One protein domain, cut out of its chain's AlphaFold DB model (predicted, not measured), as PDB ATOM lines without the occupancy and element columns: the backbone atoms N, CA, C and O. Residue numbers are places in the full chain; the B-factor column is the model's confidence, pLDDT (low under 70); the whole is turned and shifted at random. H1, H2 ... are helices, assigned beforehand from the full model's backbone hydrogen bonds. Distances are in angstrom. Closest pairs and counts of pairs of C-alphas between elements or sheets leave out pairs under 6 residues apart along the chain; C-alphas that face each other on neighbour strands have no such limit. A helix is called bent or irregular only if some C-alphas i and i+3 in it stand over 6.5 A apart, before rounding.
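What this domain is: This is residues 12 to 95 of the 201 residues of the protein "Integrase, catalytic region" of Azospirillum baldaniorum (UniProt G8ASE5). This is a loose, drawn-out chain of helices in which no helix touches another: H3 lies in the middle of the length, H1 passes near it at a steep tilt, and H4 runs on beyond the last residues of H3. The loop of residues 26 to 51, with the very short helix H2 in it, makes one end of the long axis; H4 makes the other, and residues 88 to 94 stick out there. The printed part has 84 residues with four named helices, H1, H2, H3 and H4 in chain order, and no named strand; the class is all helix. It is only just loose, close to extended, with a radius of gyration of the C-alphas of 17.5 A, and the C-alphas span 57 by 26 by 18 A.

How they stand to each other: H3, residues 52 to 67, is the longest helix, and H1, residues 12 to 25, is close to it but not clearly touching. Their closest C-alphas are those of Leu 21 and Gln 62, 7.5 A apart. H1 and H3 run opposite ways at a steep tilt of 54 degrees. H4, residues 79 to 89, is also close to H3 but not clearly touching; the closest C-alphas, of Tyr 67 and Pro 79, are 7.8 A apart. H3 and H4 run the same way at a steep tilt of 67 degrees, only just short of about perpendicular. H2, residues 36 to 39, is apart from H1, H3 and H4, and H1 is apart from H4. Every O i to N i+4 pair is within hydrogen-bond range in H1 and H4, and 10 of 12 are in H3; H2 is too short for such a pair.

Where its parts are: H3 is 20.9 A from first to last C-alpha, beginning at C-alpha 52 (-47.952, -38.983, 25.049). It is neither bent nor irregular, but only just: C-alphas 64 and 67 are 6.1 A apart. H1 measures 19.6 A and begins at C-alpha 12 (-20.744, -37.077, 22.733). H4 measures 15.4 A and ends at C-alpha 89 (-17.202, -54.787, 41.529). H2 has four residues and measures 5.0 A.

The domain as a whole: The two C-alphas farthest apart are those of Glu 41 and His 93, at 58.4 A. The printed part has no cut. The links from H2 to H3, 12 residues, and from H3 to H4, 11 residues, are long; that from H1 to H2, 10 residues, is short. Residues 88 to 94, of which 88 and 89 belong to H4, stand free. The mean pLDDT of the printed part is 79.1; residues 29 to 48 are under 70, and the mean of H2 is 52.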
ATOM      1  N   GLY A  12     -20.699 -36.398  24.036       75.94
ATOM      2  CA  GLY A  12     -20.744 -37.077  22.733       75.94
ATOM      3  C   GLY A  12     -21.455 -38.439  22.714       75.94
ATOM      4  O   GLY A  12     -22.052 -38.807  21.704       75.94
ATOM      5  N   HIS A  13     -21.442 -39.188  23.821       75.69
ATOM      6  CA  HIS A  13     -22.198 -40.444  23.921       75.69
ATOM      7  C   HIS A  13     -23.711 -40.205  24.007       75.69
ATOM      8  O   HIS A  13     -24.474 -40.893  23.332       75.69
ATOM      9  N   ILE A  14     -24.134 -39.207  24.789       77.25
ATOM     10  CA  ILE A  14     -25.545 -38.825  24.922       77.25
ATOM     11  C   ILE A  14     -26.046 -38.195  23.622       77.25
ATOM     12  O   ILE A  14     -27.114 -38.559  23.149       77.25
ATOM     13  N   GLU A  15     -25.259 -37.324  22.993       81.06
ATOM     14  CA  GLU A  15     -25.593 -36.722  21.697       81.06
ATOM     15  C   GLU A  15     -25.755 -37.778  20.598       81.06
ATOM     16  O   GLU A  15     -26.709 -37.722  19.825       81.06
ATOM     17  N   ARG A  16     -24.880 -38.793  20.557       82.25
ATOM     18  CA  ARG A  16     -25.005 -39.908  19.607       82.25
ATOM     19  C   ARG A  16     -26.251 -40.752  19.869       82.25
ATOM     20  O   ARG A  16     -26.924 -41.138  18.915       82.25
ATOM     21  N   LEU A  17     -26.555 -41.039  21.137       82.25
ATOM     22  CA  LEU A  17     -27.782 -41.739  21.514       82.25
ATOM     23  C   LEU A  17     -29.016 -40.937  21.086       82.25
ATOM     24  O   LEU A  17     -29.891 -41.496  20.435       82.25
ATOM     25  N   ILE A  18     -29.056 -39.636  21.385       82.38
ATOM     26  CA  ILE A  18     -30.140 -38.739  20.962       82.38
ATOM     27  C   ILE A  18     -30.274 -38.759  19.439       82.38
ATOM     28  O   ILE A  18     -31.378 -38.932  18.936       82.38
ATOM     29  N   GLY A  19     -29.168 -38.660  18.695       81.62
ATOM     30  CA  GLY A  19     -29.185 -38.733  17.234       81.62
ATOM     31  C   GLY A  19     -29.771 -40.045  16.701       81.62
ATOM     32  O   GLY A  19     -30.596 -40.019  15.790       81.62
ATOM     33  N   ARG A  20     -29.411 -41.188  17.301       82.88
ATOM     34  CA  ARG A  20     -30.003 -42.492  16.960       82.88
ATOM     35  C   ARG A  20     -31.501 -42.516  17.257       82.88
ATOM     36  O   ARG A  20     -32.278 -42.885  16.384       82.88
ATOM     37  N   LEU A  21     -31.896 -42.112  18.464       84.81
ATOM     38  CA  LEU A  21     -33.297 -42.092  18.881       84.81
ATOM     39  C   LEU A  21     -34.135 -41.192  17.971       84.81
ATOM     40  O   LEU A  21     -35.228 -41.586  17.596       84.81
ATOM     41  N   MET A  22     -33.617 -40.037  17.548       81.62
ATOM     42  CA  MET A  22     -34.320 -39.155  16.611       81.62
ATOM     43  C   MET A  22     -34.591 -39.822  15.257       81.62
ATOM     44  O   MET A  22     -35.667 -39.629  14.699       81.62
ATOM     45  N   GLY A  23     -33.667 -40.649  14.753       81.75
ATOM     46  CA  GLY A  23     -33.910 -41.465  13.560       81.75
ATOM     47  C   GLY A  23     -35.081 -42.437  13.737       81.75
ATOM     48  O   GLY A  23     -35.944 -42.519  12.870       81.75
ATOM     49  N   GLU A  24     -35.154 -43.107  14.887       83.00
ATOM     50  CA  GLU A  24     -36.241 -44.039  15.227       83.00
ATOM     51  C   GLU A  24     -37.580 -43.314  15.469       83.00
ATOM     52  O   GLU A  24     -38.635 -43.795  15.061       83.00
ATOM     53  N   VAL A  25     -37.558 -42.120  16.076       80.94
ATOM     54  CA  VAL A  25     -38.754 -41.278  16.284       80.94
ATOM     55  C   VAL A  25     -39.388 -40.883  14.949       80.94
ATOM     56  O   VAL A  25     -40.611 -40.789  14.851       80.94
ATOM     57  N   HIS A  26     -38.587 -40.686  13.899       76.75
ATOM     58  CA  HIS A  26     -39.097 -40.401  12.556       76.75
ATOM     59  C   HIS A  26     -39.814 -41.589  11.890       76.75
ATOM     60  O   HIS A  26     -40.457 -41.405  10.858       76.75
ATOM     61  N   LEU A  27     -39.773 -42.786  12.484       78.12
ATOM     62  CA  LEU A  27     -40.563 -43.940  12.043       78.12
ATOM     63  C   LEU A  27     -41.957 -43.986  12.695       78.12
ATOM     64  O   LEU A  27     -42.814 -44.758  12.264       78.12
ATOM     65  N   LEU A  28     -42.204 -43.166  13.723       77.81
ATOM     66  CA  LEU A  28     -43.495 -43.097  14.406       77.81
ATOM     67  C   LEU A  28     -44.520 -42.283  13.601       77.81
ATOM     68  O   LEU A  28     -44.206 -41.286  12.949       77.81
ATOM     69  N   SER A  29     -45.788 -42.698  13.674       62.84
ATOM     70  CA  SER A  29     -46.903 -41.987  13.030       62.84
ATOM     71  C   SER A  29     -47.124 -40.611  13.673       62.84
ATOM     72  O   SER A  29     -47.209 -40.521  14.895       62.84
ATOM     73  N   GLY A  30     -47.242 -39.551  12.862       59.91
ATOM     74  CA  GLY A  30     -47.403 -38.171  13.348       59.91
ATOM     75  C   GLY A  30     -46.085 -37.432  13.607       59.91
ATOM     76  O   GLY A  30     -46.090 -36.356  14.200       59.91
ATOM     77  N   THR A  31     -44.948 -37.986  13.170       62.00
ATOM     78  CA  THR A  31     -43.649 -37.314  13.289       62.00
ATOM     79  C   THR A  31     -43.632 -35.985  12.528       62.00
ATOM     80  O   THR A  31     -44.084 -35.884  11.385       62.00
ATOM     81  N   THR A  32     -43.082 -34.946  13.154       54.81
ATOM     82  CA  THR A  32     -42.706 -33.721  12.452       54.81
ATOM     83  C   THR A  32     -41.272 -33.904  11.970       54.81
ATOM     84  O   THR A  32     -40.325 -33.942  12.755       54.81
ATOM     85  N   PHE A  33     -41.097 -34.110  10.664       55.28
ATOM     86  CA  PHE A  33     -39.761 -34.194  10.073       55.28
ATOM     87  C   PHE A  33     -38.958 -32.932  10.406       55.28
ATOM     88  O   PHE A  33     -39.498 -31.825  10.445       55.28
ATOM     89  N   SER A  34     -37.660 -33.104  10.651       50.28
ATOM     90  CA  SER A  34     -36.755 -32.021  11.048       50.28
ATOM     91  C   SER A  34     -36.424 -31.052   9.895       50.28
ATOM     92  O   SER A  34     -35.877 -29.978  10.141       50.28
ATOM     93  N   ASP A  35     -36.815 -31.381   8.656       49.09
ATOM     94  CA  ASP A  35     -36.725 -30.519   7.472       49.09
ATOM     95  C   ASP A  35     -38.132 -30.151   6.939       49.09
ATOM     96  O   ASP A  35     -38.889 -31.037   6.521       49.09
ATOM     97  N   PRO A  36     -38.490 -28.852   6.872       51.41
ATOM     98  CA  PRO A  36     -39.729 -28.379   6.251       51.41
ATOM     99  C   PRO A  36     -39.942 -28.859   4.805       51.41
ATOM    100  O   PRO A  36     -41.088 -28.994   4.379       51.41
ATOM    101  N   ARG A  37     -38.873 -29.151   4.049       56.00
ATOM    102  CA  ARG A  37     -38.954 -29.670   2.670       56.00
ATOM    103  C   ARG A  37     -39.285 -31.160   2.618       56.00
ATOM    104  O   ARG A  37     -39.955 -31.586   1.687       56.00
ATOM    105  N   GLN A  38     -38.858 -31.937   3.619       51.09
ATOM    106  CA  GLN A  38     -39.278 -33.337   3.786       51.09
ATOM    107  C   GLN A  38     -40.732 -33.436   4.252       51.09
ATOM    108  O   GLN A  38     -41.397 -34.436   3.994       51.09
ATOM    109  N   ARG A  39     -41.235 -32.388   4.918       48.38
ATOM    110  CA  ARG A  39     -42.609 -32.326   5.412       48.38
ATOM    111  C   ARG A  39     -43.641 -32.210   4.289       48.38
ATOM    112  O   ARG A  39     -44.705 -32.787   4.439       48.38
ATOM    113  N   GLY A  40     -43.348 -31.543   3.169       61.38
ATOM    114  CA  GLY A  40     -44.250 -31.479   2.002       61.38
ATOM    115  C   GLY A  40     -45.723 -31.209   2.377       61.38
ATOM    116  O   GLY A  40     -46.005 -30.274   3.122       61.38
ATOM    117  N   GLU A  41     -46.641 -32.065   1.911       56.03
ATOM    118  CA  GLU A  41     -48.079 -32.080   2.264       56.03
ATOM    119  C   GLU A  41     -48.417 -33.006   3.460       56.03
ATOM    120  O   GLU A  41     -49.568 -33.392   3.663       56.03
ATOM    121  N   TYR A  42     -47.424 -33.434   4.244       53.97
ATOM    122  CA  TYR A  42     -47.622 -34.373   5.347       53.97
ATOM    123  C   TYR A  42     -48.376 -33.711   6.507       53.97
ATOM    124  O   TYR A  42     -47.814 -32.928   7.280       53.97
ATOM    125  N   ASP A  43     -49.650 -34.075   6.647       59.53
ATOM    126  CA  ASP A  43     -50.487 -33.730   7.791       59.53
ATOM    127  C   ASP A  43     -50.063 -34.530   9.033       59.53
ATOM    128  O   ASP A  43     -50.496 -35.663   9.263       59.53
ATOM    129  N   ALA A  44     -49.149 -33.950   9.813       60.00
ATOM    130  CA  ALA A  44     -48.674 -34.540  11.061       60.00
ATOM    131  C   ALA A  44     -49.762 -34.543  12.147       60.00
ATOM    132  O   ALA A  44     -49.834 -35.496  12.920       60.00
ATOM    133  N   GLU A  45     -50.623 -33.519  12.177       59.91
ATOM    134  CA  GLU A  45     -51.692 -33.388  13.172       59.91
ATOM    135  C   GLU A  45     -52.785 -34.441  12.942       59.91
ATOM    136  O   GLU A  45     -53.147 -35.156  13.874       59.91
ATOM    137  N   GLY A  46     -53.228 -34.649  11.698       59.81
ATOM    138  CA  GLY A  46     -54.206 -35.687  11.351       59.81
ATOM    139  C   GLY A  46     -53.666 -37.123  11.386       59.81
ATOM    140  O   GLY A  46     -54.440 -38.083  11.325       59.81
ATOM    141  N   ARG A  47     -52.342 -37.308  11.495       58.75
ATOM    142  CA  ARG A  47     -51.678 -38.625  11.585       58.75
ATOM    143  C   ARG A  47     -51.060 -38.923  12.950       58.75
ATOM    144  O   ARG A  47     -50.452 -39.987  13.098       58.75
ATOM    145  N   ALA A  48     -51.234 -38.046  13.938       64.50
ATOM    146  CA  ALA A  48     -50.851 -38.296  15.323       64.50
ATOM    147  C   ALA A  48     -51.717 -39.428  15.905       64.50
ATOM    148  O   ALA A  48     -52.829 -39.220  16.380       64.50
ATOM    149  N   ARG A  49     -51.214 -40.661  15.797       71.56
ATOM    150  CA  ARG A  49     -51.910 -41.886  16.232       71.56
ATOM    151  C   ARG A  49     -51.422 -42.422  17.574       71.56
ATOM    152  O   ARG A  49     -51.952 -43.426  18.029       71.56
ATOM    153  N   ILE A  50     -50.413 -41.783  18.164       74.44
ATOM    154  CA  ILE A  50     -49.855 -42.159  19.461       74.44
ATOM    155  C   ILE A  50     -50.138 -41.061  20.481       74.44
ATOM    156  O   ILE A  50     -50.014 -39.869  20.197       74.44
ATOM    157  N   THR A  51     -50.514 -41.475  21.678       79.31
ATOM    158  CA  THR A  51     -50.634 -40.622  22.857       79.31
ATOM    159  C   THR A  51     -49.256 -40.337  23.458       79.31
ATOM    160  O   THR A  51     -48.284 -41.058  23.220       79.31
ATOM    161  N   GLN A  52     -49.168 -39.299  24.294       76.50
ATOM    162  CA  GLN A  52     -47.952 -38.983  25.049       76.50
ATOM    163  C   GLN A  52     -47.471 -40.186  25.880       76.50
ATOM    164  O   GLN A  52     -46.286 -40.507  25.866       76.50
ATOM    165  N   SER A  53     -48.388 -40.886  26.551       77.12
ATOM    166  CA  SER A  53     -48.070 -42.062  27.368       77.12
ATOM    167  C   SER A  53     -47.503 -43.217  26.538       77.12
ATOM    168  O   SER A  53     -46.550 -43.873  26.952       77.12
ATOM    169  N   GLU A  54     -48.057 -43.460  25.347       82.25
ATOM    170  CA  GLU A  54     -47.541 -44.483  24.429       82.25
ATOM    171  C   GLU A  54     -46.152 -44.117  23.903       82.25
ATOM    172  O   GLU A  54     -45.281 -44.983  23.815       82.25
ATOM    173  N   PHE A  55     -45.915 -42.837  23.602       85.19
ATOM    174  CA  PHE A  55     -44.591 -42.359  23.218       85.19
ATOM    175  C   PHE A  55     -43.569 -42.523  24.350       85.19
ATOM    176  O   PHE A  55     -42.462 -42.997  24.106       85.19
ATOM    177  N   GLU A  56     -43.929 -42.171  25.586       85.75
ATOM    178  CA  GLU A  56     -43.062 -42.346  26.758       85.75
ATOM    179  C   GLU A  56     -42.702 -43.817  26.977       85.75
ATOM    180  O   GLU A  56     -41.532 -44.141  27.202       85.75
ATOM    181  N   TRP A  57     -43.680 -44.717  26.838       87.50
ATOM    182  CA  TRP A  57     -43.451 -46.157  26.912       87.50
ATOM    183  C   TRP A  57     -42.526 -46.653  25.798       87.50
ATOM    184  O   TRP A  57     -41.551 -47.361  26.057       87.50
ATOM    185  N   TRP A  58     -42.791 -46.245  24.555       90.31
ATOM    186  CA  TRP A  58     -41.933 -46.572  23.420       90.31
ATOM    187  C   TRP A  58     -40.501 -46.072  23.638       90.31
ATOM    188  O   TRP A  58     -39.552 -46.829  23.448       90.31
ATOM    189  N   LEU A  59     -40.326 -44.833  24.105       89.12
ATOM    190  CA  LEU A  59     -39.015 -44.247  24.365       89.12
ATOM    191  C   LEU A  59     -38.272 -45.006  25.471       89.12
ATOM    192  O   LEU A  59     -37.077 -45.278  25.337       89.12
ATOM    193  N   ALA A  60     -38.973 -45.397  26.537       89.31
ATOM    194  CA  ALA A  60     -38.409 -46.224  27.597       89.31
ATOM    195  C   ALA A  60     -37.921 -47.578  27.058       89.31
ATOM    196  O   ALA A  60     -36.806 -47.995  27.379       89.31
ATOM    197  N   LEU A  61     -38.694 -48.228  26.180       90.56
ATOM    198  CA  LEU A  61     -38.280 -49.464  25.511       90.56
ATOM    199  C   LEU A  61     -37.060 -49.255  24.605       90.56
ATOM    200  O   LEU A  61     -36.138 -50.067  24.638       90.56
ATOM    201  N   GLN A  62     -37.005 -48.160  23.844       90.62
ATOM    202  CA  GLN A  62     -35.841 -47.845  23.010       90.62
ATOM    203  C   GLN A  62     -34.572 -47.670  23.846       90.62
ATOM    204  O   GLN A  62     -33.508 -48.183  23.495       90.62
ATOM    205  N   ILE A  63     -34.672 -46.964  24.973       89.25
ATOM    206  CA  ILE A  63     -33.526 -46.697  25.839       89.25
ATOM    207  C   ILE A  63     -33.126 -47.966  26.594       89.25
ATOM    208  O   ILE A  63     -31.986 -48.413  26.481       89.25
ATOM    209  N   VAL A  64     -34.032 -48.542  27.381       88.44
ATOM    210  CA  VAL A  64     -33.714 -49.632  28.317       88.44
ATOM    211  C   VAL A  64     -33.688 -50.981  27.603       88.44
ATOM    212  O   VAL A  64     -32.726 -51.731  27.739       88.44
ATOM    213  N   GLY A  65     -34.723 -51.275  26.818       87.50
ATOM    214  CA  GLY A  65     -34.918 -52.579  26.185       87.50
ATOM    215  C   GLY A  65     -34.085 -52.807  24.926       87.50
ATOM    216  O   GLY A  65     -33.768 -53.949  24.619       87.50
ATOM    217  N   ILE A  66     -33.714 -51.747  24.200       90.00
ATOM    218  CA  ILE A  66     -32.951 -51.873  22.951       90.00
ATOM    219  C   ILE A  66     -31.532 -51.361  23.138       90.00
ATOM    220  O   ILE A  66     -30.590 -52.141  23.020       90.00
ATOM    221  N   TYR A  67     -31.335 -50.077  23.439       89.69
ATOM    222  CA  TYR A  67     -29.991 -49.501  23.470       89.69
ATOM    223  C   TYR A  67     -29.103 -50.120  24.558       89.69
ATOM    224  O   TYR A  67     -27.982 -50.528  24.257       89.69
ATOM    225  N   HIS A  68     -29.589 -50.221  25.798       90.69
ATOM    226  CA  HIS A  68     -28.795 -50.775  26.901       90.69
ATOM    227  C   HIS A  68     -28.647 -52.305  26.842       90.69
ATOM    228  O   HIS A  68     -27.685 -52.832  27.403       90.69
ATOM    229  N   ALA A  69     -29.551 -53.004  26.149       93.38
ATOM    230  CA  ALA A  69     -29.525 -54.462  26.009       93.38
ATOM    231  C   ALA A  69     -28.807 -54.960  24.738       93.38
ATOM    232  O   ALA A  69     -28.410 -56.121  24.674       93.38
ATOM    233  N   SER A  70     -28.618 -54.104  23.730       92.06
ATOM    234  CA  SER A  70     -27.924 -54.461  22.485       92.06
ATOM    235  C   SER A  70     -26.414 -54.306  22.612       92.06
ATOM    236  O   SER A  70     -25.924 -53.432  23.328       92.06
ATOM    237  N   GLU A  71     -25.661 -55.095  21.846       92.25
ATOM    238  CA  GLU A  71     -24.208 -54.959  21.778       92.25
ATOM    239  C   GLU A  71     -23.800 -53.549  21.320       92.25
ATOM    240  O   GLU A  71     -24.200 -53.063  20.257       92.25
ATOM    241  N   HIS A  72     -22.984 -52.875  22.129       89.56
ATOM    242  CA  HIS A  72     -22.458 -51.566  21.783       89.56
ATOM    243  C   HIS A  72     -21.091 -51.719  21.113       89.56
ATOM    244  O   HIS A  72     -20.142 -52.171  21.748       89.56
ATOM    245  N   ARG A  73     -20.947 -51.266  19.859       86.50
ATOM    246  CA  ARG A  73     -19.741 -51.460  19.020       86.50
ATOM    247  C   ARG A  73     -18.405 -51.117  19.698       86.50
ATOM    248  O   ARG A  73     -17.399 -51.740  19.398       86.50
ATOM    249  N   GLN A  74     -18.371 -50.111  20.575       86.44
ATOM    250  CA  GLN A  74     -17.140 -49.735  21.294       86.44
ATOM    251  C   GLN A  74     -16.859 -50.607  22.527       86.44
ATOM    252  O   GLN A  74     -15.714 -50.702  22.944       86.44
ATOM    253  N   LEU A  75     -17.898 -51.202  23.119       88.50
ATOM    254  CA  LEU A  75     -17.789 -52.074  24.291       88.50
ATOM    255  C   LEU A  75     -17.716 -53.557  23.895       88.50
ATOM    256  O   LEU A  75     -17.328 -54.371  24.723       88.50
ATOM    257  N   LEU A  76     -18.127 -53.895  22.662       93.06
ATOM    258  CA  LEU A  76     -18.340 -55.260  22.153       93.06
ATOM    259  C   LEU A  76     -19.257 -56.102  23.055       93.06
ATOM    260  O   LEU A  76     -19.205 -57.327  23.064       93.06
ATOM    261  N   ARG A  77     -20.063 -55.419  23.875       93.69
ATOM    262  CA  ARG A  77     -20.937 -55.976  24.906       93.69
ATOM    263  C   ARG A  77     -22.128 -55.039  25.131       93.69
ATOM    264  O   ARG A  77     -22.015 -53.844  24.825       93.69
ATOM    265  N   PRO A  78     -23.255 -55.532  25.670       94.62
ATOM    266  CA  PRO A  78     -24.360 -54.677  26.084       94.62
ATOM    267  C   PRO A  78     -23.948 -53.682  27.179       94.62
ATOM    268  O   PRO A  78     -23.319 -54.099  28.156       94.62
ATOM    269  N   PRO A  79     -24.308 -52.387  27.072       93.50
ATOM    270  CA  PRO A  79     -24.029 -51.400  28.114       93.50
ATOM    271  C   PRO A  79     -24.539 -51.809  29.500       93.50
ATOM    272  O   PRO A  79     -23.852 -51.567  30.488       93.50
ATOM    273  N   LEU A  80     -25.708 -52.458  29.569       93.00
ATOM    274  CA  LEU A  80     -26.280 -52.952  30.823       93.00
ATOM    275  C   LEU A  80     -25.361 -53.971  31.507       93.00
ATOM    276  O   LEU A  80     -25.077 -53.825  32.689       93.00
ATOM    277  N   ALA A  81     -24.826 -54.940  30.757       94.06
ATOM    278  CA  ALA A  81     -23.932 -55.959  31.310       94.06
ATOM    279  C   ALA A  81     -22.640 -55.342  31.872       94.06
ATOM    280  O   ALA A  81     -22.189 -55.700  32.957       94.06
ATOM    281  N   VAL A  82     -22.062 -54.369  31.157       94.19
ATOM    282  CA  VAL A  82     -20.870 -53.641  31.626       94.19
ATOM    283  C   VAL A  82     -21.176 -52.843  32.898       94.19
ATOM    284  O   VAL A  82     -20.357 -52.803  33.815       94.19
ATOM    285  N   TRP A  83     -22.352 -52.215  32.969       91.06
ATOM    286  CA  TRP A  83     -22.801 -51.489  34.156       91.06
ATOM    287  C   TRP A  83     -22.987 -52.417  35.362       91.06
ATOM    288  O   TRP A  83     -22.464 -52.129  36.436       91.06
ATOM    289  N   GLU A  84     -23.691 -53.535  35.190       91.50
ATOM    290  CA  GLU A  84     -23.944 -54.511  36.255       91.50
ATOM    291  C   GLU A  84     -22.642 -55.066  36.838       91.50
ATOM    292  O   GLU A  84     -22.482 -55.096  38.058       91.50
ATOM    293  N   GLU A  85     -21.673 -55.416  35.987       93.44
ATOM    294  CA  GLU A  85     -20.343 -55.850  36.425       93.44
ATOM    295  C   GLU A  85     -19.598 -54.761  37.194       93.44
ATOM    296  O   GLU A  85     -19.018 -55.029  38.249       93.44
ATOM    297  N   ALA A  86     -19.633 -53.520  36.703       91.25
ATOM    298  CA  ALA A  86     -18.982 -52.399  37.366       91.25
ATOM    299  C   ALA A  86     -19.588 -52.135  38.754       91.25
ATOM    300  O   ALA A  86     -18.849 -51.954  39.721       91.25
ATOM    301  N   ILE A  87     -20.918 -52.165  38.881       89.62
ATOM    302  CA  ILE A  87     -21.614 -52.010  40.166       89.62
ATOM    303  C   ILE A  87     -21.326 -53.196  41.096       89.62
ATOM    304  O   ILE A  87     -21.070 -52.996  42.287       89.62
ATOM    305  N   ALA A  88     -21.304 -54.421  40.569       90.06
ATOM    306  CA  ALA A  88     -20.965 -55.621  41.330       90.06
ATOM    307  C   ALA A  88     -19.498 -55.640  41.799       90.06
ATOM    308  O   ALA A  88     -19.198 -56.252  42.822       90.06
ATOM    309  N   ALA A  89     -18.591 -54.948  41.108       92.25
ATOM    310  CA  ALA A  89     -17.202 -54.787  41.529       92.25
ATOM    311  C   ALA A  89     -17.013 -53.712  42.620       92.25
ATOM    312  O   ALA A  89     -15.981 -53.694  43.294       92.25
ATOM    313  N   LEU A  90     -17.988 -52.817  42.833       90.31
ATOM    314  CA  LEU A  90     -17.886 -51.787  43.869       90.31
ATOM    315  C   LEU A  90     -18.003 -52.384  45.283       90.31
ATOM    316  O   LEU A  90     -18.834 -53.274  45.514       90.31
ATOM    317  N   PRO A  91     -17.250 -51.848  46.267       91.38
ATOM    318  CA  PRO A  91     -17.485 -52.129  47.679       91.38
ATOM    319  C   PRO A  91     -18.929 -51.811  48.076       91.38
ATOM    320  O   PRO A  91     -19.478 -50.808  47.621       91.38
ATOM    321  N   LEU A  92     -19.521 -52.612  48.969       84.81
ATOM    322  CA  LEU A  92     -20.939 -52.495  49.343       84.81
ATOM    323  C   LEU A  92     -21.329 -51.076  49.795       84.81
ATOM    324  O   LEU A  92     -22.344 -50.558  49.354       84.81
ATOM    325  N   HIS A  93     -20.473 -50.402  50.569       82.69
ATOM    326  CA  HIS A  93     -20.700 -49.027  51.038       82.69
ATOM    327  C   HIS A  93     -20.730 -47.959  49.924       82.69
ATOM    328  O   HIS A  93     -21.068 -46.811  50.190       82.69
ATOM    329  N   ARG A  94     -20.332 -48.301  48.689       82.81
ATOM    330  CA  ARG A  94     -20.416 -47.426  47.505       82.81
ATOM    331  C   ARG A  94     -21.541 -47.817  46.556       82.81
ATOM    332  O   ARG A  94     -21.767 -47.109  45.577       82.81
ATOM    333  N   ARG A  95     -22.224 -48.935  46.805       81.94
ATOM    334  CA  ARG A  95     -23.403 -49.319  46.031       81.94
ATOM    335  C   ARG A  95     -24.569 -48.497  46.555       81.94
ATOM    336  O   ARG A  95     -24.901 -48.577  47.731       81.94
TER     337      ARG A  95